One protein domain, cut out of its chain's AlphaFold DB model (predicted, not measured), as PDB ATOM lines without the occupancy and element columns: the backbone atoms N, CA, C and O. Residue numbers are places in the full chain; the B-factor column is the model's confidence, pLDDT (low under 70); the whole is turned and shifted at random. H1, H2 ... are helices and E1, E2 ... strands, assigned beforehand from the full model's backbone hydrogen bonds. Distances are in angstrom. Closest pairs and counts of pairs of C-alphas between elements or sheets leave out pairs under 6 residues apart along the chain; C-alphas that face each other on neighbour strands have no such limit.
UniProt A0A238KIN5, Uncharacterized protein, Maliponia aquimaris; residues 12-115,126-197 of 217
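This is residues 12 to 115 and 126 to 197 of the 217 residues of an uncharacterized protein of Maliponia aquimaris (UniProt A0A238KIN5). A strongly twisted sheet of five antiparallel strands has a helical hairpin, H1 and H2, over one face and the helix H5 across the other. Beyond one end of the sheet, the longest helix, H6, crosses H1 and leads away to a free tip at residues 191 to 197; the short helices H3 and H4 and two long stretches with no named element, residues 53 to 73 and 84 to 97, fill out that end of the domain. The printed part has 176 residues, with six named helices and five named strands in the order H1 H2 H3 H4 E1 E2 E3 E4 H5 E5 H6, and the class is mixed, helices and strands. The sheet runs E4 E3 E2 E1 E5. The whole is compact, with a radius of gyration of the C-alphas of 17.0 A and spans of 47 by 36 by 28 A.

H1, residues 12 to 25, and H2, residues 30 to 42, form a helical hairpin; they touch, closest at the C-alphas of Ser 20 and Ala 33, 4.9 A apart, at a steep tilt of 40 degrees, opposite ways. H3, residues 49 to 52, touches H4, residues 74 to 83, with the C-alphas of Ala 50 and Trp 74 closest at 4.2 A; neither is on the sheet. E1, residues 98 to 103, and E2, residues 107 to 112, are an antiparallel hairpin, with N 101 and O 109 at 2.8 A, within hydrogen-bond range. E3, residues 131 to 140, is the antiparallel neighbour of E2, with N 108 and O 134 at 2.9 A. E4, residues 143 to 148, forms a hairpin with E3, with N 137 and O 145 at 2.8 A. E5, residues 173 to 177, is the antiparallel neighbour of E1, with N 102 and O 174 at 2.8 A; E4 and E5 are the edge strands. From edge to edge the strands' lines turn by 80 degrees. The helices make three layers with the sheet, H1 and H2 on one face and H5, residues 157 to 169, on the other. H1 lies over E5 at a height over the sheet of 10.7 A, slantwise to the strands. H2 comes closest to E4 at the C-alphas of Gln 32 and Ala 144, 6.3 A. H5 has a height over the sheet of 9.3 A and runs across the strands, at 67 degrees to E1 on the local plane. H6, residues 178 to 196, only grazes the sheet, with residues 178 to 181. Its residues 178 to 186 touch H1, closest at the C-alphas of Ala 18 and Ile 182, 5.3 A, at a steep tilt of 66 degrees. Its residues 178 to 182 touch H3, closest at the C-alphas of Phe 52 and Ser 179, 5.7 A. Its residues 186 to 190 only just touch H4, with 3 pairs of C-alphas within 8 A, the closest being those of Leu 75 and His 190 at 7.4 A. Every O i to N i+4 pair is within hydrogen-bond range in H1, H2, H5 and H6, and 5 of 6 are in H4; H3 is too short for such a pair.

H1 begins at C-alpha 12, (78.324, 101.861, 96.279), and is 19.8 A long from first to last C-alpha. H2 measures 18.3 A and H4 14.1 A. E1 begins at C-alpha 98, (82.601, 117.251, 93.391); E3 is the longest strand, at 26.7 A. H5 measures 18.0 A. H6, at 26.9 A, ends at C-alpha 196, (89.544, 95.215, 114.385).

The two C-alphas farthest apart are those of Lys 62 and Asp 141, 53.7 A. Residues 116 to 125 are not printed, and C-alphas 115 and 126 are 13.2 A apart across the cut, between E2 and E3. The links H3 to H4 and H4 to E1 are long. Residues 152 to 158 also stand free. The mean pLDDT of the printed part is 84.0; residues 60 to 64, 85 to 87, 113 to 115, 150 to 156 and 197 are under 70.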
ATOM      1  N   ASP A  12      79.342 100.947  96.806       87.00
ATOM      2  CA  ASP A  12      78.324 101.861  96.279       87.00
ATOM      3  C   ASP A  12      77.307 102.269  97.347       87.00
ATOM      4  O   ASP A  12      77.013 103.456  97.501       87.00
ATOM      5  N   ALA A  13      76.823 101.312  98.147       88.62
ATOM      6  CA  ALA A  13      75.909 101.607  99.245       88.62
ATOM      7  C   ALA A  13      76.573 102.505 100.302       88.62
ATOM      8  O   ALA A  13      75.940 103.425 100.820       88.62
ATOM      9  N   LEU A  14      77.856 102.280 100.606       91.12
ATOM     10  CA  LEU A  14      78.613 103.133 101.519       91.12
ATOM     11  C   LEU A  14      78.792 104.549 100.956       91.12
ATOM     12  O   LEU A  14      78.649 105.516 101.702       91.12
ATOM     13  N   ALA A  15      79.066 104.689  99.657       92.25
ATOM     14  CA  ALA A  15      79.176 105.987  99.003       92.25
ATOM     15  C   ALA A  15      77.839 106.752  99.031       92.25
ATOM     16  O   ALA A  15      77.817 107.929  99.397       92.25
ATOM     17  N   GLU A  16      76.718 106.085  98.738       93.38
ATOM     18  CA  GLU A  16      75.375 106.675  98.830       93.38
ATOM     19  C   GLU A  16      75.050 107.114 100.269       93.38
ATOM     20  O   GLU A  16      74.553 108.223 100.499       93.38
ATOM     21  N   LEU A  17      75.366 106.280 101.265       94.50
ATOM     22  CA  LEU A  17      75.183 106.618 102.679       94.50
ATOM     23  C   LEU A  17      76.078 107.782 103.111       94.50
ATOM     24  O   LEU A  17      75.629 108.638 103.874       94.50
ATOM     25  N   ALA A  18      77.314 107.851 102.613       95.62
ATOM     26  CA  ALA A  18      78.236 108.944 102.899       95.62
ATOM     27  C   ALA A  18      77.685 110.284 102.393       95.62
ATOM     28  O   ALA A  18      77.673 111.267 103.137       95.62
ATOM     29  N   VAL A  19      77.170 110.314 101.161       95.75
ATOM     30  CA  VAL A  19      76.551 111.511 100.572       95.75
ATOM     31  C   VAL A  19      75.270 111.892 101.315       95.75
ATOM     32  O   VAL A  19      75.111 113.052 101.700       95.75
ATOM     33  N   SER A  20      74.396 110.920 101.595       96.69
ATOM     34  CA  SER A  20      73.154 111.136 102.352       96.69
ATOM     35  C   SER A  20      73.432 111.692 103.752       96.69
ATOM     36  O   SER A  20      72.822 112.673 104.177       96.69
ATOM     37  N   GLY A  21      74.392 111.097 104.464       96.81
ATOM     38  CA  GLY A  21      74.807 111.533 105.793       96.81
ATOM     39  C   GLY A  21      75.446 112.920 105.780       96.81
ATOM     40  O   GLY A  21      75.160 113.730 106.657       96.81
ATOM     41  N   ALA A  22      76.262 113.237 104.771       96.62
ATOM     42  CA  ALA A  22      76.873 114.555 104.639       96.62
ATOM     43  C   ALA A  22      75.842 115.655 104.350       96.62
ATOM     44  O   ALA A  22      75.888 116.705 104.990       96.62
ATOM     45  N   ALA A  23      74.882 115.407 103.454       95.56
ATOM     46  CA  ALA A  23      73.767 116.323 103.224       95.56
ATOM     47  C   ALA A  23      72.926 116.515 104.492       95.56
ATOM     48  O   ALA A  23      72.603 117.649 104.847       95.56
ATOM     49  N   HIS A  24      72.631 115.434 105.220       96.44
ATOM     50  CA  HIS A  24      71.895 115.533 106.475       96.44
ATOM     51  C   HIS A  24      72.638 116.361 107.534       96.44
ATOM     52  O   HIS A  24      72.061 117.275 108.123       96.44
ATOM     53  N   ASN A  25      73.938 116.114 107.713       95.88
ATOM     54  CA  ASN A  25      74.790 116.867 108.637       95.88
ATOM     55  C   ASN A  25      74.907 118.355 108.269       95.88
ATOM     56  O   ASN A  25      75.139 119.183 109.144       95.88
ATOM     57  N   ALA A  26      74.726 118.703 106.992       93.56
ATOM     58  CA  ALA A  26      74.679 120.085 106.526       93.56
ATOM     59  C   ALA A  26      73.323 120.780 106.791       93.56
ATOM     60  O   ALA A  26      73.118 121.911 106.355       93.56
ATOM     61  N   GLY A  27      72.399 120.120 107.502       90.69
ATOM     62  CA  GLY A  27      71.086 120.650 107.874       90.69
ATOM     63  C   GLY A  27      69.949 120.224 106.947       90.69
ATOM     64  O   GLY A  27      68.821 120.683 107.117       90.69
ATOM     65  N   PHE A  28      70.210 119.346 105.974       91.31
ATOM     66  CA  PHE A  28      69.176 118.881 105.058       91.31
ATOM     67  C   PHE A  28      68.312 117.774 105.699       91.31
ATOM     68  O   PHE A  28      68.841 116.904 106.401       91.31
ATOM     69  N   PRO A  29      66.982 117.750 105.499       91.38
ATOM     70  CA  PRO A  29      66.140 116.692 106.055       91.38
ATOM     71  C   PRO A  29      66.580 115.302 105.575       91.38
ATOM     72  O   PRO A  29      66.759 115.091 104.379       91.38
ATOM     73  N   LEU A  30      66.716 114.332 106.489       92.44
ATOM     74  CA  LEU A  30      67.318 113.021 106.194       92.44
ATOM     75  C   LEU A  30      66.676 112.307 104.994       92.44
ATOM     76  O   LEU A  30      67.380 111.832 104.109       92.44
ATOM     77  N   LEU A  31      65.342 112.254 104.932       91.62
ATOM     78  CA  LEU A  31      64.638 111.600 103.822       91.62
ATOM     79  C   LEU A  31      64.881 112.309 102.482       91.62
ATOM     80  O   LEU A  31      64.998 111.645 101.454       91.62
ATOM     81  N   GLN A  32      65.001 113.640 102.493       91.69
ATOM     82  CA  GLN A  32      65.365 114.403 101.299       91.69
ATOM     83  C   GLN A  32      66.822 114.140 100.916       91.69
ATOM     84  O   GLN A  32      67.107 113.927  99.743       91.69
ATOM     85  N   ALA A  33      67.734 114.083 101.889       94.38
ATOM     86  CA  ALA A  33      69.142 113.779 101.655       94.38
ATOM     87  C   ALA A  33      69.333 112.399 101.007       94.38
ATOM     88  O   ALA A  33      70.046 112.285 100.011       94.38
ATOM     89  N   VAL A  34      68.634 111.375 101.512       93.94
ATOM     90  CA  VAL A  34      68.635 110.023 100.929       93.94
ATOM     91  C   VAL A  34      68.089 110.042  99.506       93.94
ATOM     92  O   VAL A  34      68.695 109.474  98.600       93.94
ATOM     93  N   ALA A  35      66.960 110.712  99.280       91.88
ATOM     94  CA  ALA A  35      66.354 110.764  97.958       91.88
ATOM     95  C   ALA A  35      67.258 111.484  96.940       91.88
ATOM     96  O   ALA A  35      67.443 110.996  95.826       91.88
ATOM     97  N   VAL A  36      67.872 112.603  97.334       92.00
ATOM     98  CA  VAL A  36      68.830 113.346  96.504       92.00
ATOM     99  C   VAL A  36      70.053 112.496  96.177       92.00
ATOM    100  O   VAL A  36      70.452 112.437  95.015       92.00
ATOM    101  N   SER A  37      70.612 111.793  97.167       93.38
ATOM    102  CA  SER A  37      71.718 110.863  96.938       93.38
ATOM    103  C   SER A  37      71.323 109.786  95.925       93.38
ATOM    104  O   SER A  37      71.982 109.634  94.903       93.38
ATOM    105  N   ARG A  38      70.182 109.114  96.108       90.94
ATOM    106  CA  ARG A  38      69.689 108.106  95.150       90.94
ATOM    107  C   ARG A  38      69.541 108.646  93.737       90.94
ATOM    108  O   ARG A  38      70.005 108.015  92.793       90.94
ATOM    109  N   ALA A  39      68.929 109.818  93.589       89.25
ATOM    110  CA  ALA A  39      68.756 110.456  92.288       89.25
ATOM    111  C   ALA A  39      70.100 110.788  91.621       89.25
ATOM    112  O   ALA A  39      70.233 110.663  90.404       89.25
ATOM    113  N   ARG A  40      71.104 111.177  92.415       89.19
ATOM    114  CA  ARG A  40      72.457 111.440  91.929       89.19
ATOM    115  C   ARG A  40      73.178 110.165  91.491       89.19
ATOM    116  O   ARG A  40      73.869 110.192  90.478       89.19
ATOM    117  N   PHE A  41      73.050 109.066  92.225       87.62
ATOM    118  CA  PHE A  41      73.703 107.802  91.866       87.62
ATOM    119  C   PHE A  41      73.000 107.097  90.699       87.62
ATOM    120  O   PHE A  41      73.673 106.519  89.852       87.62
ATOM    121  N   ALA A  42      71.677 107.234  90.565       84.94
ATOM    122  CA  ALA A  42      70.932 106.734  89.407       84.94
ATOM    123  C   ALA A  42      71.411 107.342  88.071       84.94
ATOM    124  O   ALA A  42      71.355 106.684  87.037       84.94
ATOM    125  N   GLN A  43      71.946 108.570  88.099       78.50
ATOM    126  CA  GLN A  43      72.562 109.245  86.942       78.50
ATOM    127  C   GLN A  43      73.908 108.673  86.528       78.50
ATOM    128  O   GLN A  43      74.424 108.981  85.457       78.50
ATOM    129  N   THR A  44      74.530 107.890  87.397       77.62
ATOM    130  CA  THR A  44      75.835 107.301  87.142       77.62
ATOM    131  C   THR A  44      75.762 105.820  87.491       77.62
ATOM    132  O   THR A  44      76.318 105.411  88.505       77.62
ATOM    133  N   PRO A  45      75.086 105.002  86.662       70.12
ATOM    134  CA  PRO A  45      74.930 103.570  86.924       70.12
ATOM    135  C   PRO A  45      76.280 102.837  86.978       70.12
ATOM    136  O   PRO A  45      76.423 101.859  87.699       70.12
ATOM    137  N   ASP A  46      77.296 103.356  86.283       71.06
ATOM    138  CA  ASP A  46      78.696 102.940  86.399       71.06
ATOM    139  C   ASP A  46      79.456 103.760  87.455       71.06
ATOM    140  O   ASP A  46      80.570 104.240  87.218       71.06
ATOM    141  N   HIS A  47      78.843 103.973  88.621       74.50
ATOM    142  CA  HIS A  47      79.481 104.684  89.718       74.50
ATOM    143  C   HIS A  47      80.806 103.999  90.086       74.50
ATOM    144  O   HIS A  47      80.924 102.777  90.159       74.50
ATOM    145  N   ARG A  48      81.844 104.817  90.261       81.25
ATOM    146  CA  ARG A  48      83.191 104.371  90.613       81.25
ATOM    147  C   ARG A  48      83.581 105.078  91.904       81.25
ATOM    148  O   ARG A  48      84.053 106.215  91.817       81.25
ATOM    149  N   PRO A  49      83.385 104.453  93.079       83.56
ATOM    150  CA  PRO A  49      83.623 105.085  94.375       83.56
ATOM    151  C   PRO A  49      84.982 105.782  94.486       83.56
ATOM    152  O   PRO A  49      85.048 106.916  94.956       83.56
ATOM    153  N   ALA A  50      86.062 105.180  93.975       82.56
ATOM    154  CA  ALA A  50      87.389 105.801  93.991       82.56
ATOM    155  C   ALA A  50      87.480 107.039  93.079       82.56
ATOM    156  O   ALA A  50      88.130 108.028  93.425       82.56
ATOM    157  N   LEU A  51      86.834 106.999  91.908       83.19
ATOM    158  CA  LEU A  51      86.792 108.129  90.978       83.19
ATOM    159  C   LEU A  51      85.968 109.284  91.556       83.19
ATOM    160  O   LEU A  51      86.427 110.418  91.514       83.19
ATOM    161  N   PHE A  52      84.803 108.991  92.135       85.19
ATOM    162  CA  PHE A  52      83.910 109.975  92.761       85.19
ATOM    163  C   PHE A  52      84.515 110.594  94.020       85.19
ATOM    164  O   PHE A  52      84.358 111.786  94.279       85.19
ATOM    165  N   ALA A  53      85.285 109.804  94.765       87.75
ATOM    166  CA  ALA A  53      86.140 110.265  95.846       87.75
ATOM    167  C   ALA A  53      87.393 111.017  95.357       87.75
ATOM    168  O   ALA A  53      88.222 111.404  96.178       87.75
ATOM    169  N   MET A  54      87.563 111.220  94.047       87.44
ATOM    170  CA  MET A  54      88.696 111.912  93.423       87.44
ATOM    171  C   MET A  54      90.069 111.334  93.804       87.44
ATOM    172  O   MET A  54      91.070 112.046  93.791       87.44
ATOM    173  N   LEU A  55      90.146 110.029  94.101       85.50
ATOM    174  CA  LEU A  55      91.391 109.386  94.540       85.50
ATOM    175  C   LEU A  55      92.503 109.450  93.484       85.50
ATOM    176  O   LEU A  55      93.675 109.560  93.824       85.50
ATOM    177  N   HIS A  56      92.140 109.465  92.200       81.50
ATOM    178  CA  HIS A  56      93.073 109.597  91.075       81.50
ATOM    179  C   HIS A  56      93.853 110.927  91.045       81.50
ATOM    180  O   HIS A  56      94.790 111.059  90.259       81.50
ATOM    181  N   GLN A  57      93.455 111.925  91.843       80.88
ATOM    182  CA  GLN A  57      94.159 113.208  91.937       80.88
ATOM    183  C   GLN A  57      95.319 113.189  92.921       80.88
ATOM    184  O   GLN A  57      96.161 114.088  92.884       80.88
ATOM    185  N   PHE A  58      95.348 112.201  93.810       82.50
ATOM    186  CA  PHE A  58      96.399 112.065  94.796       82.50
ATOM    187  C   PHE A  58      97.556 111.273  94.196       82.50
ATOM    188  O   PHE A  58      97.363 110.256  93.529       82.50
ATOM    189  N   ASP A  59      98.769 111.766  94.421       73.31
ATOM    190  CA  ASP A  59      99.978 111.121  93.930       73.31
ATOM    191  C   ASP A  59     100.346 109.946  94.849       73.31
ATOM    192  O   ASP A  59     100.627 110.142  96.032       73.31
ATOM    193  N   ALA A  60     100.362 108.724  94.311       67.25
ATOM    194  CA  ALA A  60     100.926 107.557  95.003       67.25
ATOM    195  C   ALA A  60     102.417 107.338  94.652       67.25
ATOM    196  O   ALA A  60     102.985 106.273  94.897       67.25
ATOM    197  N   GLY A  61     103.056 108.338  94.041       65.62
ATOM    198  CA  GLY A  61     104.399 108.287  93.483       65.62
ATOM    199  C   GLY A  61     104.405 107.969  91.982       65.62
ATOM    200  O   GLY A  61     103.396 107.617  91.373       65.62
ATOM    201  N   LYS A  62     105.603 108.024  91.374       56.97
ATOM    202  CA  LYS A  62     105.864 107.960  89.913       56.97
ATOM    203  C   LYS A  62     105.300 106.742  89.147       56.97
ATOM    204  O   LYS A  62     105.517 106.659  87.941       56.97
ATOM    205  N   ARG A  63     104.636 105.780  89.794       57.12
ATOM    206  CA  ARG A  63     104.220 104.504  89.182       57.12
ATOM    207  C   ARG A  63     102.739 104.156  89.296       57.12
ATOM    208  O   ARG A  63     102.340 103.193  88.650       57.12
ATOM    209  N   PHE A  64     101.921 104.903  90.035       64.00
ATOM    210  CA  PHE A  64     100.512 104.535  90.186       64.00
ATOM    211  C   PHE A  64      99.587 105.497  89.441       64.00
ATOM    212  O   PHE A  64      99.381 106.639  89.841       64.00
ATOM    213  N   ARG A  65      99.021 105.011  88.336       71.81
ATOM    214  CA  ARG A  65      97.875 105.616  87.656       71.81
ATOM    215  C   ARG A  65      96.794 104.540  87.595       71.81
ATOM    216  O   ARG A  65      96.901 103.678  86.725       71.81
ATOM    217  N   PRO A  66      95.831 104.523  88.533       70.31
ATOM    218  CA  PRO A  66      94.824 103.472  88.566       70.31
ATOM    219  C   PRO A  66      94.045 103.477  87.252       70.31
ATOM    220  O   PRO A  66      93.620 104.534  86.773       70.31
ATOM    221  N   GLY A  67      93.885 102.299  86.658       77.44
ATOM    222  CA  GLY A  67      93.046 102.130  85.489       77.44
ATOM    223  C   GLY A  67      91.553 102.222  85.838       77.44
ATOM    224  O   GLY A  67      91.151 102.331  87.003       77.44
ATOM    225  N   PRO A  68      90.684 102.191  84.814       74.50
ATOM    226  CA  PRO A  68      89.234 102.227  84.987       74.50
ATOM    227  C   PRO A  68      88.665 101.157  85.932       74.50
ATOM    228  O   PRO A  68      87.674 101.431  86.608       74.50
ATOM    229  N   ALA A  69      89.262  99.960  85.956       76.38
ATOM    230  CA  ALA A  69      88.803  98.834  86.766       76.38
ATOM    231  C   ALA A  69      89.194  99.008  88.238       76.38
ATOM    232  O   ALA A  69      88.363  98.828  89.121       76.38
ATOM    233  N   GLU A  70      90.420  99.454  88.502       76.19
ATOM    234  CA  GLU A  70      90.921  99.737  89.844       76.19
ATOM    235  C   GLU A  70      90.112 100.853  90.507       76.19
ATOM    236  O   GLU A  70      89.798 100.780  91.692       76.19
ATOM    237  N   LEU A  71      89.682 101.851  89.728       79.19
ATOM    238  CA  LEU A  71      88.842 102.942  90.222       79.19
ATOM    239  C   LEU A  71      87.424 102.515  90.645       79.19
ATOM    240  O   LEU A  71      86.720 103.317  91.264       79.19
ATOM    241  N   ARG A  72      86.988 101.283  90.342       77.88
ATOM    242  CA  ARG A  72      85.738 100.734  90.898       77.88
ATOM    243  C   ARG A  72      85.858 100.394  92.385       77.88
ATOM    244  O   ARG A  72      84.830 100.316  93.041       77.88
ATOM    245  N   HIS A  73      87.076 100.226  92.903       82.75
ATOM    246  CA  HIS A  73      87.318  99.779  94.272       82.75
ATOM    247  C   HIS A  73      88.117 100.825  95.048       82.75
ATOM    248  O   HIS A  73      89.341 100.926  94.929       82.75
ATOM    249  N   TRP A  74      87.419 101.612  95.859       87.88
ATOM    250  CA  TRP A  74      88.012 102.624  96.721       87.88
ATOM    251  C   TRP A  74      89.042 102.012  97.663       87.88
ATOM    252  O   TRP A  74      90.137 102.557  97.775       87.88
ATOM    253  N   LEU A  75      88.743 100.868  98.294       83.75
ATOM    254  CA  LEU A  75      89.653 100.269  99.278       83.75
ATOM    255  C   LEU A  75      91.008  99.910  98.664       83.75
ATOM    256  O   LEU A  75      92.038 100.284  99.226       83.75
ATOM    257  N   ASN A  76      91.009  99.295  97.479       82.50
ATOM    258  CA  ASN A  76      92.232  98.917  96.766       82.50
ATOM    259  C   ASN A  76      93.102 100.141  96.451       82.50
ATOM    260  O   ASN A  76      94.313 100.133  96.666       82.50
ATOM    261  N   VAL A  77      92.478 101.215  95.961       81.75
ATOM    262  CA  VAL A  77      93.175 102.461  95.621       81.75
ATOM    263  C   VAL A  77      93.670 103.171  96.884       81.75
ATOM    264  O   VAL A  77      94.794 103.668  96.912       81.75
ATOM    265  N   SER A  78      92.863 103.196  97.947       82.50
ATOM    266  CA  SER A  78      93.206 103.854  99.209       82.50
ATOM    267  C   SER A  78      94.393 103.204  99.907       82.50
ATOM    268  O   SER A  78      95.234 103.908 100.454       82.50
ATOM    269  N   GLU A  79      94.505 101.875  99.869       79.88
ATOM    270  CA  GLU A  79      95.594 101.156 100.521       79.88
ATOM    271  C   GLU A  79      96.935 101.521  99.882       79.88
ATOM    272  O   GLU A  79      97.903 101.816 100.582       79.88
ATOM    273  N   LEU A  80      96.960 101.625  98.552       79.00
ATOM    274  CA  LEU A  80      98.122 102.092  97.800       79.00
ATOM    275  C   LEU A  80      98.467 103.549  98.125       79.00
ATOM    276  O   LEU A  80      99.639 103.873  98.299       79.00
ATOM    277  N   LEU A  81      97.460 104.417  98.247       81.44
ATOM    278  CA  LEU A  81      97.648 105.829  98.588       81.44
ATOM    279  C   LEU A  81      98.153 106.037 100.022       81.44
ATOM    280  O   LEU A  81      99.057 106.841 100.233       81.44
ATOM    281  N   HIS A  82      97.611 105.299 100.993       77.19
ATOM    282  CA  HIS A  82      98.028 105.340 102.399       77.19
ATOM    283  C   HIS A  82      99.428 104.750 102.614       77.19
ATOM    284  O   HIS A  82     100.112 105.135 103.559       77.19
ATOM    285  N   ASN A  83      99.858 103.822 101.755       73.25
ATOM    286  CA  ASN A  83     101.200 103.236 101.796       73.25
ATOM    287  C   ASN A  83     102.236 104.053 100.996       73.25
ATOM    288  O   ASN A  83     103.438 103.804 101.110       73.25
ATOM    289  N   ALA A  84     101.797 105.022 100.184       71.56
ATOM    290  CA  ALA A  84     102.671 105.901  99.418       71.56
ATOM    291  C   ALA A  84     103.178 107.088 100.258       71.56
ATOM    292  O   ALA A  84     102.496 107.613 101.133       71.56
ATOM    293  N   THR A  85     104.388 107.561  99.962       60.19
ATOM    294  CA  THR A  85     105.155 108.512 100.783       60.19
ATOM    295  C   THR A  85     104.700 109.983 100.761       60.19
ATOM    296  O   THR A  85     105.487 110.833 101.173       60.19
ATOM    297  N   GLY A  86     103.461 110.333 100.376       56.12
ATOM    298  CA  GLY A  86     102.969 111.683 100.731       56.12
ATOM    299  C   GLY A  86     101.969 112.411  99.837       56.12
ATOM    300  O   GLY A  86     102.041 113.636  99.772       56.12
ATOM    301  N   GLY A  87     101.039 111.737  99.165       67.38
ATOM    302  CA  GLY A  87      99.968 112.442  98.443       67.38
ATOM    303  C   GLY A  87      98.665 112.562  99.230       67.38
ATOM    304  O   GLY A  87      98.077 113.638  99.324       67.38
ATOM    305  N   TYR A  88      98.190 111.441  99.768       82.44
ATOM    306  CA  TYR A  88      96.854 111.328 100.342       82.44
ATOM    307  C   TYR A  88      96.859 111.561 101.851       82.44
ATOM    308  O   TYR A  88      97.521 110.847 102.599       82.44
ATOM    309  N   VAL A  89      96.074 112.540 102.301       81.00
ATOM    310  CA  VAL A  89      95.818 112.794 103.721       81.00
ATOM    311  C   VAL A  89      94.309 112.773 103.929       81.00
ATOM    312  O   VAL A  89      93.596 113.631 103.395       81.00
ATOM    313  N   GLY A  90      93.823 111.799 104.703       81.31
ATOM    314  CA  GLY A  90      92.406 111.690 105.057       81.31
ATOM    315  C   GLY A  90      91.867 113.002 105.639       81.31
ATOM    316  O   GLY A  90      92.596 113.757 106.284       81.31
ATOM    317  N   GLY A  91      90.603 113.326 105.365       85.19
ATOM    318  CA  GLY A  91      90.010 114.604 105.781       85.19
ATOM    319  C   GLY A  91      90.370 115.816 104.913       85.19
ATOM    320  O   GLY A  91      89.819 116.894 105.135       85.19
ATOM    321  N   THR A  92      91.235 115.665 103.905       87.06
ATOM    322  CA  THR A  92      91.664 116.782 103.049       87.06
ATOM    323  C   THR A  92      90.831 116.874 101.768       87.06
ATOM    324  O   THR A  92      90.467 115.869 101.146       87.06
ATOM    325  N   HIS A  93      90.502 118.101 101.357       88.31
ATOM    326  CA  HIS A  93      89.826 118.363 100.085       88.31
ATOM    327  C   HIS A  93      90.797 118.211  98.901       88.31
ATOM    328  O   HIS A  93      91.985 118.500  99.032       88.31
ATOM    329  N   ALA A  94      90.288 117.797  97.739       87.00
ATOM    330  CA  ALA A  94      91.041 117.767  96.486       87.00
ATOM    331  C   ALA A  94      90.640 118.950  95.578       87.00
ATOM    332  O   ALA A  94      89.504 119.433  95.662       87.00
ATOM    333  N   PRO A  95      91.534 119.435  94.691       83.19
ATOM    334  CA  PRO A  95      91.269 120.594  93.838       83.19
ATOM    335  C   PRO A  95      90.016 120.495  92.968       83.19
ATOM    336  O   PRO A  95      89.408 121.527  92.704       83.19
ATOM    337  N   GLU A  96      89.618 119.300  92.532       86.25
ATOM    338  CA  GLU A  96      88.413 119.118  91.713       86.25
ATOM    339  C   GLU A  96      87.335 118.289  92.412       86.25
ATOM    340  O   GLU A  96      86.526 117.659  91.739       86.25
ATOM    341  N   ASP A  97      87.307 118.296  93.748       91.19
ATOM    342  CA  ASP A  97      86.215 117.680  94.502       91.19
ATOM    343  C   ASP A  97      84.850 118.066  93.925       91.19
ATOM    344  O   ASP A  97      84.577 119.253  93.693       91.19
ATOM    345  N   SER A  98      84.001 117.056  93.731       91.19
ATOM    346  CA  SER A  98      82.601 117.251  93.391       91.19
ATOM    347  C   SER A  98      81.864 117.824  94.595       91.19
ATOM    348  O   SER A  98      81.964 117.340  95.728       91.19
ATOM    349  N   ILE A  99      81.096 118.872  94.329       93.62
ATOM    350  CA  ILE A  99      80.317 119.619  95.300       93.62
ATOM    351  C   ILE A  99      78.859 119.575  94.870       93.62
ATOM    352  O   ILE A  99      78.516 120.046  93.790       93.62
ATOM    353  N   LEU A 100      78.001 119.084  95.753       94.75
ATOM    354  CA  LEU A 100      76.561 119.184  95.606       94.75
ATOM    355  C   LEU A 100      76.076 120.516  96.188       94.75
ATOM    356  O   LEU A 100      76.402 120.865  97.327       94.75
ATOM    357  N   TRP A 101      75.292 121.246  95.410       95.56
ATOM    358  CA  TRP A 101      74.649 122.499  95.774       95.56
ATOM    359  C   TRP A 101      73.145 122.266  95.824       95.56
ATOM    360  O   TRP A 101      72.558 121.826  94.840       95.56
ATOM    361  N   ILE A 102      72.518 122.551  96.960       94.94
ATOM    362  CA  ILE A 102      71.073 122.410  97.144       94.94
ATOM    363  C   ILE A 102      70.506 123.799  97.432       94.94
ATOM    364  O   ILE A 102      70.634 124.317  98.542       94.94
ATOM    365  N   ALA A 103      69.906 124.409  96.414       95.62
ATOM    366  CA  ALA A 103      69.301 125.733  96.478       95.62
ATOM    367  C   ALA A 103      67.840 125.640  96.937       95.62
ATOM    368  O   ALA A 103      67.061 124.854  96.384       95.62
ATOM    369  N   GLU A 104      67.475 126.432  97.953       93.38
ATOM    370  CA  GLU A 104      66.115 126.499  98.524       93.38
ATOM    371  C   GLU A 104      65.546 125.134  98.946       93.38
ATOM    372  O   GLU A 104      64.344 124.882  98.889       93.38
ATOM    373  N   GLY A 105      66.433 124.193  99.287       90.06
ATOM    374  CA  GLY A 105      66.063 122.812  99.587       90.06
ATOM    375  C   GLY A 105      65.370 122.067  98.439       90.06
ATOM    376  O   GLY A 105      64.742 121.038  98.675       90.06
ATOM    377  N   ARG A 106      65.450 122.586  97.207       92.00
ATOM    378  CA  ARG A 106      64.633 122.133  96.079       92.00
ATOM    379  C   ARG A 106      65.439 121.787  94.839       92.00
ATOM    380  O   ARG A 106      65.196 120.740  94.244       92.00
ATOM    381  N   TYR A 107      66.340 122.669  94.421       93.56
ATOM    382  CA  TYR A 107      67.114 122.509  93.192       93.56
ATOM    383  C   TYR A 107      68.497 121.986  93.541       93.56
ATOM    384  O   TYR A 107      69.224 122.627  94.297       93.56
ATOM    385  N   VAL A 108      68.844 120.820  93.004       93.88
ATOM    386  CA  VAL A 108      70.122 120.166  93.259       93.88
ATOM    387  C   VAL A 108      70.999 120.285  92.026       93.88
ATOM    388  O   VAL A 108      70.588 119.909  90.928       93.88
ATOM    389  N   LEU A 109      72.208 120.792  92.228       93.62
ATOM    390  CA  LEU A 109      73.226 120.947  91.204       93.62
ATOM    391  C   LEU A 109      74.551 120.332  91.668       93.62
ATOM    392  O   LEU A 109      74.824 120.277  92.865       93.62
ATOM    393  N   GLU A 110      75.403 119.916  90.741       91.62
ATOM    394  CA  GLU A 110      76.761 119.452  91.006       91.62
ATOM    395  C   GLU A 110      77.772 120.350  90.300       91.62
ATOM    396  O   GLU A 110      77.684 120.616  89.108       91.62
ATOM    397  N   GLY A 111      78.756 120.832  91.048       89.00
ATOM    398  CA  GLY A 111      79.893 121.560  90.502       89.00
ATOM    399  C   GLY A 111      81.205 120.942  90.959       89.00
ATOM    400  O   GLY A 111      81.233 120.071  91.825       89.00
ATOM    401  N   LYS A 112      82.315 121.440  90.421       84.81
ATOM    402  CA  LYS A 112      83.669 121.073  90.863       84.81
ATOM    403  C   LYS A 112      84.311 122.239  91.595       84.81
ATOM    404  O   LYS A 112      84.053 123.393  91.263       84.81
ATOM    405  N   HIS A 113      85.187 121.958  92.559       65.31
ATOM    406  CA  HIS A 113      85.920 123.018  93.257       65.31
ATOM    407  C   HIS A 113      86.836 123.833  92.312       65.31
ATOM    408  O   HIS A 113      86.955 125.045  92.486       65.31
ATOM    409  N   LYS A 114      87.417 123.195  91.281       59.59
ATOM    410  CA  LYS A 114      88.132 123.826  90.155       59.59
ATOM    411  C   LYS A 114      87.907 123.019  88.863       59.59
ATOM    412  O   LYS A 114      88.578 122.008  88.667       59.59
ATOM    413  N   PRO A 115      86.971 123.397  87.979       57.75
ATOM    414  CA  PRO A 115      86.719 122.634  86.755       57.75
ATOM    415  C   PRO A 115      87.915 122.721  85.786       57.75
ATOM    416  O   PRO A 115      88.313 123.814  85.390       57.75
ATOM    417  N   ASP A 126      75.468 129.011  81.209       75.88
ATOM    418  CA  ASP A 126      76.618 129.544  81.936       75.88
ATOM    419  C   ASP A 126      77.530 128.386  82.362       75.88
ATOM    420  O   ASP A 126      77.184 127.599  83.242       75.88
ATOM    421  N   THR A 127      78.683 128.255  81.708       75.50
ATOM    422  CA  THR A 127      79.603 127.124  81.910       75.50
ATOM    423  C   THR A 127      80.406 127.200  83.205       75.50
ATOM    424  O   THR A 127      81.141 126.261  83.516       75.50
ATOM    425  N   ASP A 128      80.332 128.329  83.912       77.38
ATOM    426  CA  ASP A 128      81.048 128.544  85.170       77.38
ATOM    427  C   ASP A 128      80.172 128.193  86.389       77.38
ATOM    428  O   ASP A 128      80.645 128.209  87.529       77.38
ATOM    429  N   LEU A 129      78.907 127.825  86.157       83.69
ATOM    430  CA  LEU A 129      77.964 127.409  87.189       83.69
ATOM    431  C   LEU A 129      77.785 125.882  87.266       83.69
ATOM    432  O   LEU A 129      77.998 125.181  86.278       83.69
ATOM    433  N   PRO A 130      77.358 125.361  88.435       89.06
ATOM    434  CA  PRO A 130      77.054 123.943  88.631       89.06
ATOM    435  C   PRO A 130      76.007 123.378  87.653       89.06
ATOM    436  O   PRO A 130      75.077 124.072  87.239       89.06
ATOM    437  N   GLU A 131      76.136 122.090  87.347       87.31
ATOM    438  CA  GLU A 131      75.265 121.315  86.463       87.31
ATOM    439  C   GLU A 131      74.019 120.805  87.202       87.31
ATOM    440  O   GLU A 131      74.132 120.364  88.345       87.31
ATOM    441  N   PRO A 132      72.826 120.812  86.590       89.31
ATOM    442  CA  PRO A 132      71.628 120.245  87.195       89.31
ATOM    443  C   PRO A 132      71.772 118.745  87.476       89.31
ATOM    444  O   PRO A 132      72.198 117.977  86.618       89.31
ATOM    445  N   VAL A 133      71.337 118.319  88.660       89.69
ATOM    446  CA  VAL A 133      71.237 116.901  89.036       89.69
ATOM    447  C   VAL A 133      69.769 116.502  89.076       89.69
ATOM    448  O   VAL A 133      69.314 115.628  88.339       89.69
ATOM    449  N   CYS A 134      68.997 117.121  89.963       90.94
ATOM    450  CA  CYS A 134      67.592 116.797  90.145       90.94
ATOM    451  C   CYS A 134      66.854 117.903  90.900       90.94
ATOM    452  O   CYS A 134      67.456 118.775  91.530       90.94
ATOM    453  N   ARG A 135      65.524 117.843  90.876       92.19
ATOM    454  CA  ARG A 135      64.660 118.752  91.622       92.19
ATOM    455  C   ARG A 135      63.722 117.966  92.514       92.19
ATOM    456  O   ARG A 135      63.029 117.062  92.053       92.19
ATOM    457  N   ILE A 136      63.622 118.377  93.769       91.06
ATOM    458  CA  ILE A 136      62.588 117.887  94.676       91.06
ATOM    459  C   ILE A 136      61.271 118.575  94.295       91.06
ATOM    460  O   ILE A 136      61.155 119.802  94.297       91.06
ATOM    461  N   ILE A 137      60.277 117.791  93.889       90.19
ATOM    462  CA  ILE A 137      58.950 118.301  93.533       90.19
ATOM    463  C   ILE A 137      58.097 118.436  94.788       90.19
ATOM    464  O   ILE A 137      57.456 119.467  94.978       90.19
ATOM    465  N   ASP A 138      58.076 117.389  95.609       88.31
ATOM    466  CA  ASP A 138      57.172 117.276  96.748       88.31
ATOM    467  C   ASP A 138      57.737 116.324  97.810       88.31
ATOM    468  O   ASP A 138      58.566 115.458  97.514       88.31
ATOM    469  N   MET A 139      57.245 116.481  99.036       83.31
ATOM    470  CA  MET A 139      57.519 115.631 100.187       83.31
ATOM    471  C   MET A 139      56.199 115.306 100.883       83.31
ATOM    472  O   MET A 139      55.660 116.134 101.616       83.31
ATOM    473  N   LYS A 140      55.694 114.088 100.678       84.38
ATOM    474  CA  LYS A 140      54.448 113.606 101.292       84.38
ATOM    475  C   LYS A 140      54.646 112.223 101.876       84.38
ATOM    476  O   LYS A 140      55.298 111.395 101.254       84.38
ATOM    477  N   ASP A 141      54.092 111.981 103.059       79.19
ATOM    478  CA  ASP A 141      54.016 110.649 103.676       79.19
ATOM    479  C   ASP A 141      55.360 109.894 103.691       79.19
ATOM    480  O   ASP A 141      55.454 108.734 103.296       79.19
ATOM    481  N   ALA A 142      56.434 110.581 104.104       78.94
ATOM    482  CA  ALA A 142      57.814 110.073 104.106       78.94
ATOM    483  C   ALA A 142      58.395 109.694 102.723       78.94
ATOM    484  O   ALA A 142      59.465 109.088 102.640       78.94
ATOM    485  N   LYS A 143      57.744 110.102 101.631       81.88
ATOM    486  CA  LYS A 143      58.204 109.934 100.253       81.88
ATOM    487  C   LYS A 143      58.618 111.277  99.654       81.88
ATOM    488  O   LYS A 143      57.864 112.249  99.681       81.88
ATOM    489  N   ALA A 144      59.810 111.296  99.069       85.81
ATOM    490  CA  ALA A 144      60.268 112.381  98.216       85.81
ATOM    491  C   ALA A 144      59.903 112.080  96.762       85.81
ATOM    492  O   ALA A 144      60.232 111.008  96.249       85.81
ATOM    493  N   THR A 145      59.265 113.031  96.089       89.38
ATOM    494  CA  THR A 145      59.112 112.997  94.633       89.38
ATOM    495  C   THR A 145      60.244 113.808  94.031       89.38
ATOM    496  O   THR A 145      60.321 115.018  94.248       89.38
ATOM    497  N   ILE A 146      61.124 113.149  93.281       89.06
ATOM    498  CA  ILE A 146      62.256 113.787  92.612       89.06
ATOM    499  C   ILE A 146      62.045 113.719  91.106       89.06
ATOM    500  O   ILE A 146      61.735 112.656  90.581       89.06
ATOM    501  N   ALA A 147      62.243 114.850  90.434       88.50
ATOM    502  CA  ALA A 147      62.425 114.906  88.992       88.50
ATOM    503  C   ALA A 147      63.929 114.910  88.681       88.50
ATOM    504  O   ALA A 147      64.603 115.891  89.024       88.50
ATOM    505  N   PRO A 148      64.484 113.842  88.087       83.06
ATOM    506  CA  PRO A 148      65.821 113.896  87.512       83.06
ATOM    507  C   PRO A 148      65.891 114.933  86.383       83.06
ATOM    508  O   PRO A 148      64.903 115.204  85.713       83.06
ATOM    509  N   TRP A 149      67.067 115.521  86.165       76.19
ATOM    510  CA  TRP A 149      67.266 116.506  85.093       76.19
ATOM    511  C   TRP A 149      67.176 115.896  83.676       76.19
ATOM    512  O   TRP A 149      66.688 116.544  82.756       76.19
ATOM    513  N   PHE A 150      67.624 114.650  83.505       66.81
ATOM    514  CA  PHE A 150      67.892 114.017  82.206       66.81
ATOM    515  C   PHE A 150      66.722 113.207  81.626       66.81
ATOM    516  O   PHE A 150      66.809 112.793  80.473       66.81
ATOM    517  N   GLU A 151      65.649 112.954  82.385       57.03
ATOM    518  CA  GLU A 151      64.539 112.119  81.888       57.03
ATOM    519  C   GLU A 151      63.556 112.876  80.988       57.03
ATOM    520  O   GLU A 151      62.832 112.226  80.239       57.03
ATOM    521  N   ASP A 152      63.583 114.215  80.975       47.81
ATOM    522  CA  ASP A 152      62.591 114.983  80.219       47.81
ATOM    523  C   ASP A 152      63.149 115.684  78.965       47.81
ATOM    524  O   ASP A 152      62.472 115.649  77.940       47.81
ATOM    525  N   TYR A 153      64.360 116.274  78.961       51.88
ATOM    526  CA  TYR A 153      64.851 117.012  77.777       51.88
ATOM    527  C   TYR A 153      66.388 117.202  77.720       51.88
ATOM    528  O   TYR A 153      66.908 118.139  78.330       51.88
ATOM    529  N   PRO A 154      67.143 116.410  76.933       52.75
ATOM    530  CA  PRO A 154      68.600 116.569  76.803       52.75
ATOM    531  C   PRO A 154      69.045 117.896  76.150       52.75
ATOM    532  O   PRO A 154      70.194 118.294  76.329       52.75
ATOM    533  N   ASP A 155      68.140 118.608  75.466       60.00
ATOM    534  CA  ASP A 155      68.408 119.879  74.767       60.00
ATOM    535  C   ASP A 155      67.693 121.098  75.386       60.00
ATOM    536  O   ASP A 155      67.696 122.190  74.809       60.00
ATOM    537  N   ASP A 156      67.054 120.951  76.554       68.12
ATOM    538  CA  ASP A 156      66.295 122.052  77.152       68.12
ATOM    539  C   ASP A 156      67.201 123.021  77.923       68.12
ATOM    540  O   ASP A 156      67.338 122.991  79.152       68.12
ATOM    541  N   ALA A 157      67.792 123.945  77.166       70.56
ATOM    542  CA  ALA A 157      68.502 125.102  77.696       70.56
ATOM    543  C   ALA A 157      67.657 125.894  78.715       70.56
ATOM    544  O   ALA A 157      68.222 126.534  79.602       70.56
ATOM    545  N   SER A 158      66.319 125.844  78.633       75.94
ATOM    546  CA  SER A 158      65.433 126.552  79.561       75.94
ATOM    547  C   SER A 158      65.382 125.882  80.934       75.94
ATOM    548  O   SER A 158      65.469 126.574  81.950       75.94
ATOM    549  N   ALA A 159      65.346 124.548  80.990       75.50
ATOM    550  CA  ALA A 159      65.463 123.813  82.241       75.50
ATOM    551  C   ALA A 159      66.849 124.031  82.866       75.50
ATOM    552  O   ALA A 159      66.939 124.321  84.059       75.50
ATOM    553  N   PHE A 160      67.919 124.006  82.066       81.94
ATOM    554  CA  PHE A 160      69.271 124.279  82.553       81.94
ATOM    555  C   PHE A 160      69.367 125.693  83.152       81.94
ATOM    556  O   PHE A 160      69.799 125.873  84.296       81.94
ATOM    557  N   ALA A 161      68.855 126.693  82.426       82.06
ATOM    558  CA  ALA A 161      68.782 128.074  82.887       82.06
ATOM    559  C   ALA A 161      67.937 128.226  84.160       82.06
ATOM    560  O   ALA A 161      68.296 129.011  85.035       82.06
ATOM    561  N   ALA A 162      66.852 127.460  84.317       85.81
ATOM    562  CA  ALA A 162      66.004 127.517  85.505       85.81
ATOM    563  C   ALA A 162      66.733 127.056  86.776       85.81
ATOM    564  O   ALA A 162      66.557 127.667  87.829       85.81
ATOM    565  N   TYR A 163      67.569 126.017  86.695       90.19
ATOM    566  CA  TYR A 163      68.392 125.572  87.828       90.19
ATOM    567  C   TYR A 163      69.458 126.604  88.194       90.19
ATOM    568  O   TYR A 163      69.641 126.916  89.370       90.19
ATOM    569  N   GLN A 164      70.135 127.163  87.192       88.38
ATOM    570  CA  GLN A 164      71.143 128.196  87.411       88.38
ATOM    571  C   GLN A 164      70.533 129.465  88.000       88.38
ATOM    572  O   GLN A 164      71.085 130.052  88.927       88.38
ATOM    573  N   GLU A 165      69.363 129.866  87.513       90.44
ATOM    574  CA  GLU A 165      68.658 131.025  88.037       90.44
ATOM    575  C   GLU A 165      68.126 130.781  89.450       90.44
ATOM    576  O   GLU A 165      68.214 131.670  90.297       90.44
ATOM    577  N   ALA A 166      67.646 129.569  89.743       91.88
ATOM    578  CA  ALA A 166      67.282 129.180  91.100       91.88
ATOM    579  C   ALA A 166      68.484 129.275  92.048       91.88
ATOM    580  O   ALA A 166      68.339 129.803  93.146       91.88
ATOM    581  N   LEU A 167      69.673 128.842  91.615       93.50
ATOM    582  CA  LEU A 167      70.899 128.982  92.399       93.50
ATOM    583  C   LEU A 167      71.276 130.455  92.628       93.50
ATOM    584  O   LEU A 167      71.608 130.819  93.753       93.50
ATOM    585  N   ARG A 168      71.199 131.312  91.600       92.44
ATOM    586  CA  ARG A 168      71.523 132.749  91.723       92.44
ATOM    587  C   ARG A 168      70.564 133.500  92.648       92.44
ATOM    588  O   ARG A 168      70.986 134.422  93.339       92.44
ATOM    589  N   ARG A 169      69.279 133.136  92.635       94.88
ATOM    590  CA  ARG A 169      68.228 133.788  93.435       94.88
ATOM    591  C   ARG A 169      68.046 133.189  94.825       94.88
ATOM    592  O   ARG A 169      67.272 133.742  95.603       94.88
ATOM    593  N   ALA A 170      68.699 132.068  95.121       95.69
ATOM    594  CA  ALA A 170      68.547 131.389  96.394       95.69
ATOM    595  C   ALA A 170      69.000 132.286  97.555       95.69
ATOM    596  O   ALA A 170      70.128 132.774  97.594       95.69
ATOM    597  N   VAL A 171      68.112 132.456  98.526       96.25
ATOM    598  CA  VAL A 171      68.377 133.036  99.841       96.25
ATOM    599  C   VAL A 171      69.201 132.061 100.683       96.25
ATOM    600  O   VAL A 171      70.059 132.489 101.454       96.25
ATOM    601  N   ALA A 172      68.970 130.753 100.524       94.06
ATOM    602  CA  ALA A 172      69.710 129.710 101.225       94.06
ATOM    603  C   ALA A 172      70.226 128.620 100.279       94.06
ATOM    604  O   ALA A 172      69.492 128.074  99.449       94.06
ATOM    605  N   VAL A 173      71.499 128.257 100.460       94.88
ATOM    606  CA  VAL A 173      72.159 127.199  99.691       94.88
ATOM    607  C   VAL A 173      72.930 126.281 100.628       94.88
ATOM    608  O   VAL A 173      73.811 126.722 101.366       94.88
ATOM    609  N   VAL A 174      72.622 124.987 100.569       95.31
ATOM    610  CA  VAL A 174      73.397 123.948 101.254       95.31
ATOM    611  C   VAL A 174      74.486 123.463 100.308       95.31
ATOM    612  O   VAL A 174      74.209 123.076  99.173       95.31
ATOM    613  N   ARG A 175      75.735 123.474 100.777       94.81
ATOM    614  CA  ARG A 175      76.903 123.033 100.012       94.81
ATOM    615  C   ARG A 175      77.507 121.790 100.655       94.81
ATOM    616  O   ARG A 175      77.942 121.841 101.802       94.81
ATOM    617  N   VAL A 176      77.589 120.698  99.901       95.38
ATOM    618  CA  VAL A 176      78.092 119.401 100.375       95.38
ATOM    619  C   VAL A 176      79.260 118.964  99.501       95.38
ATOM    620  O   VAL A 176      79.096 118.769  98.301       95.38
ATOM    621  N   ASN A 177      80.449 118.793 100.078       95.38
ATOM    622  CA  ASN A 177      81.573 118.191  99.358       95.38
ATOM    623  C   ASN A 177      81.402 116.665  99.348       95.38
ATOM    624  O   ASN A 177      81.720 115.999 100.334       95.38
ATOM    625  N   ILE A 178      80.863 116.129  98.253       93.81
ATOM    626  CA  ILE A 178      80.509 114.709  98.159       93.81
ATOM    627  C   ILE A 178      81.747 113.826  98.009       93.81
ATOM    628  O   ILE A 178      81.809 112.767  98.625       93.81
ATOM    629  N   SER A 179      82.776 114.289  97.293       94.12
ATOM    630  CA  SER A 179      84.035 113.552  97.159       94.12
ATOM    631  C   SER A 179      84.721 113.378  98.513       94.12
ATOM    632  O   SER A 179      85.127 112.272  98.871       94.12
ATOM    633  N   LEU A 180      84.787 114.449  99.308       95.00
ATOM    634  CA  LEU A 180      85.333 114.404 100.662       95.00
ATOM    635  C   LEU A 180      84.457 113.586 101.615       95.00
ATOM    636  O   LEU A 180      84.990 112.869 102.457       95.00
ATOM    637  N   ALA A 181      83.129 113.668 101.493       95.81
ATOM    638  CA  ALA A 181      82.221 112.851 102.292       95.81
ATOM    639  C   ALA A 181      82.482 111.354 102.079       95.81
ATOM    640  O   ALA A 181      82.624 110.620 103.057       95.81
ATOM    641  N   ILE A 182      82.612 110.928 100.816       94.50
ATOM    642  CA  ILE A 182      82.953 109.549 100.457       94.50
ATOM    643  C   ILE A 182      84.321 109.188 101.043       94.50
ATOM    644  O   ILE A 182      84.407 108.223 101.797       94.50
ATOM    645  N   ARG A 183      85.370 109.989 100.802       94.00
ATOM    646  CA  ARG A 183      86.705 109.738 101.379       94.00
ATOM    647  C   ARG A 183      86.665 109.555 102.893       94.00
ATOM    648  O   ARG A 183      87.146 108.547 103.387       94.00
ATOM    649  N   ASN A 184      86.024 110.466 103.621       94.69
ATOM    650  CA  ASN A 184      85.950 110.407 105.082       94.69
ATOM    651  C   ASN A 184      85.186 109.179 105.589       94.69
ATOM    652  O   ASN A 184      85.559 108.600 106.608       94.69
ATOM    653  N   ALA A 185      84.097 108.795 104.918       94.00
ATOM    654  CA  ALA A 185      83.337 107.608 105.290       94.00
ATOM    655  C   ALA A 185      84.169 106.337 105.088       94.00
ATOM    656  O   ALA A 185      84.245 105.496 105.983       94.00
ATOM    657  N   PHE A 186      84.835 106.229 103.944       92.19
ATOM    658  CA  PHE A 186      85.665 105.081 103.620       92.19
ATOM    659  C   PHE A 186      86.959 105.020 104.446       92.19
ATOM    660  O   PHE A 186      87.315 103.940 104.907       92.19
ATOM    661  N   ASP A 187      87.611 106.153 104.725       90.50
ATOM    662  CA  ASP A 187      88.769 106.225 105.625       90.50
ATOM    663  C   ASP A 187      88.412 105.692 107.020       90.50
ATOM    664  O   ASP A 187      89.166 104.908 107.592       90.50
ATOM    665  N   ARG A 188      87.224 106.032 107.546       89.94
ATOM    666  CA  ARG A 188      86.736 105.497 108.830       89.94
ATOM    667  C   ARG A 188      86.518 103.987 108.785       89.94
ATOM    668  O   ARG A 188      86.826 103.300 109.756       89.94
ATOM    669  N   VAL A 189      85.992 103.458 107.679       87.50
ATOM    670  CA  VAL A 189      85.842 102.004 107.498       87.50
ATOM    671  C   VAL A 189      87.210 101.327 107.405       87.50
ATOM    672  O   VAL A 189      87.418 100.282 108.019       87.50
ATOM    673  N   HIS A 190      88.169 101.930 106.704       84.00
ATOM    674  CA  HIS A 190      89.536 101.418 106.598       84.00
ATOM    675  C   HIS A 190      90.273 101.428 107.942       84.00
ATOM    676  O   HIS A 190      90.925 100.450 108.309       84.00
ATOM    677  N   GLU A 191      90.128 102.492 108.728       84.06
ATOM    678  CA  GLU A 191      90.653 102.568 110.095       84.06
ATOM    679  C   GLU A 191      90.013 101.501 110.995       84.06
ATOM    680  O   GLU A 191      90.706 100.794 111.735       84.06
ATOM    681  N   LEU A 192      88.697 101.306 110.878       84.31
ATOM    682  CA  LEU A 192      87.985 100.248 111.588       84.31
ATOM    683  C   LEU A 192      88.501  98.849 111.200       84.31
ATOM    684  O   LEU A 192      88.679  98.002 112.075       84.31
ATOM    685  N   ARG A 193      88.803  98.616 109.915       77.12
ATOM    686  CA  ARG A 193      89.431  97.378 109.414       77.12
ATOM    687  C   ARG A 193      90.811  97.167 110.030       77.12
ATOM    688  O   ARG A 193      91.098  96.076 110.516       77.12
ATOM    689  N   ARG A 194      91.658  98.202 110.045       77.00
ATOM    690  CA  ARG A 194      93.011  98.131 110.625       77.00
ATOM    691  C   ARG A 194      92.989  97.870 112.131       77.00
ATOM    692  O   ARG A 194      93.850  97.154 112.628       77.00
ATOM    693  N   THR A 195      92.014  98.429 112.845       81.69
ATOM    694  CA  THR A 195      91.899  98.285 114.305       81.69
ATOM    695  C   THR A 195      91.263  96.966 114.742       81.69
ATOM    696  O   THR A 195      91.671  96.422 115.765       81.69
ATOM    697  N   LYS A 196      90.277  96.439 114.003       78.62
ATOM    698  CA  LYS A 196      89.544  95.215 114.385       78.62
ATOM    699  C   LYS A 196      90.001  93.933 113.676       78.62
ATOM    700  O   LYS A 196      89.782  92.858 114.225       78.62
ATOM    701  N   GLY A 197      90.634  94.032 112.504       64.31
ATOM    702  CA  GLY A 197      90.971  92.893 111.640       64.31
ATOM    703  C   GLY A 197      89.761  92.314 110.881       64.31
ATOM    704  O   GLY A 197      88.627  92.405 111.345       64.31
TER     705      GLY A 197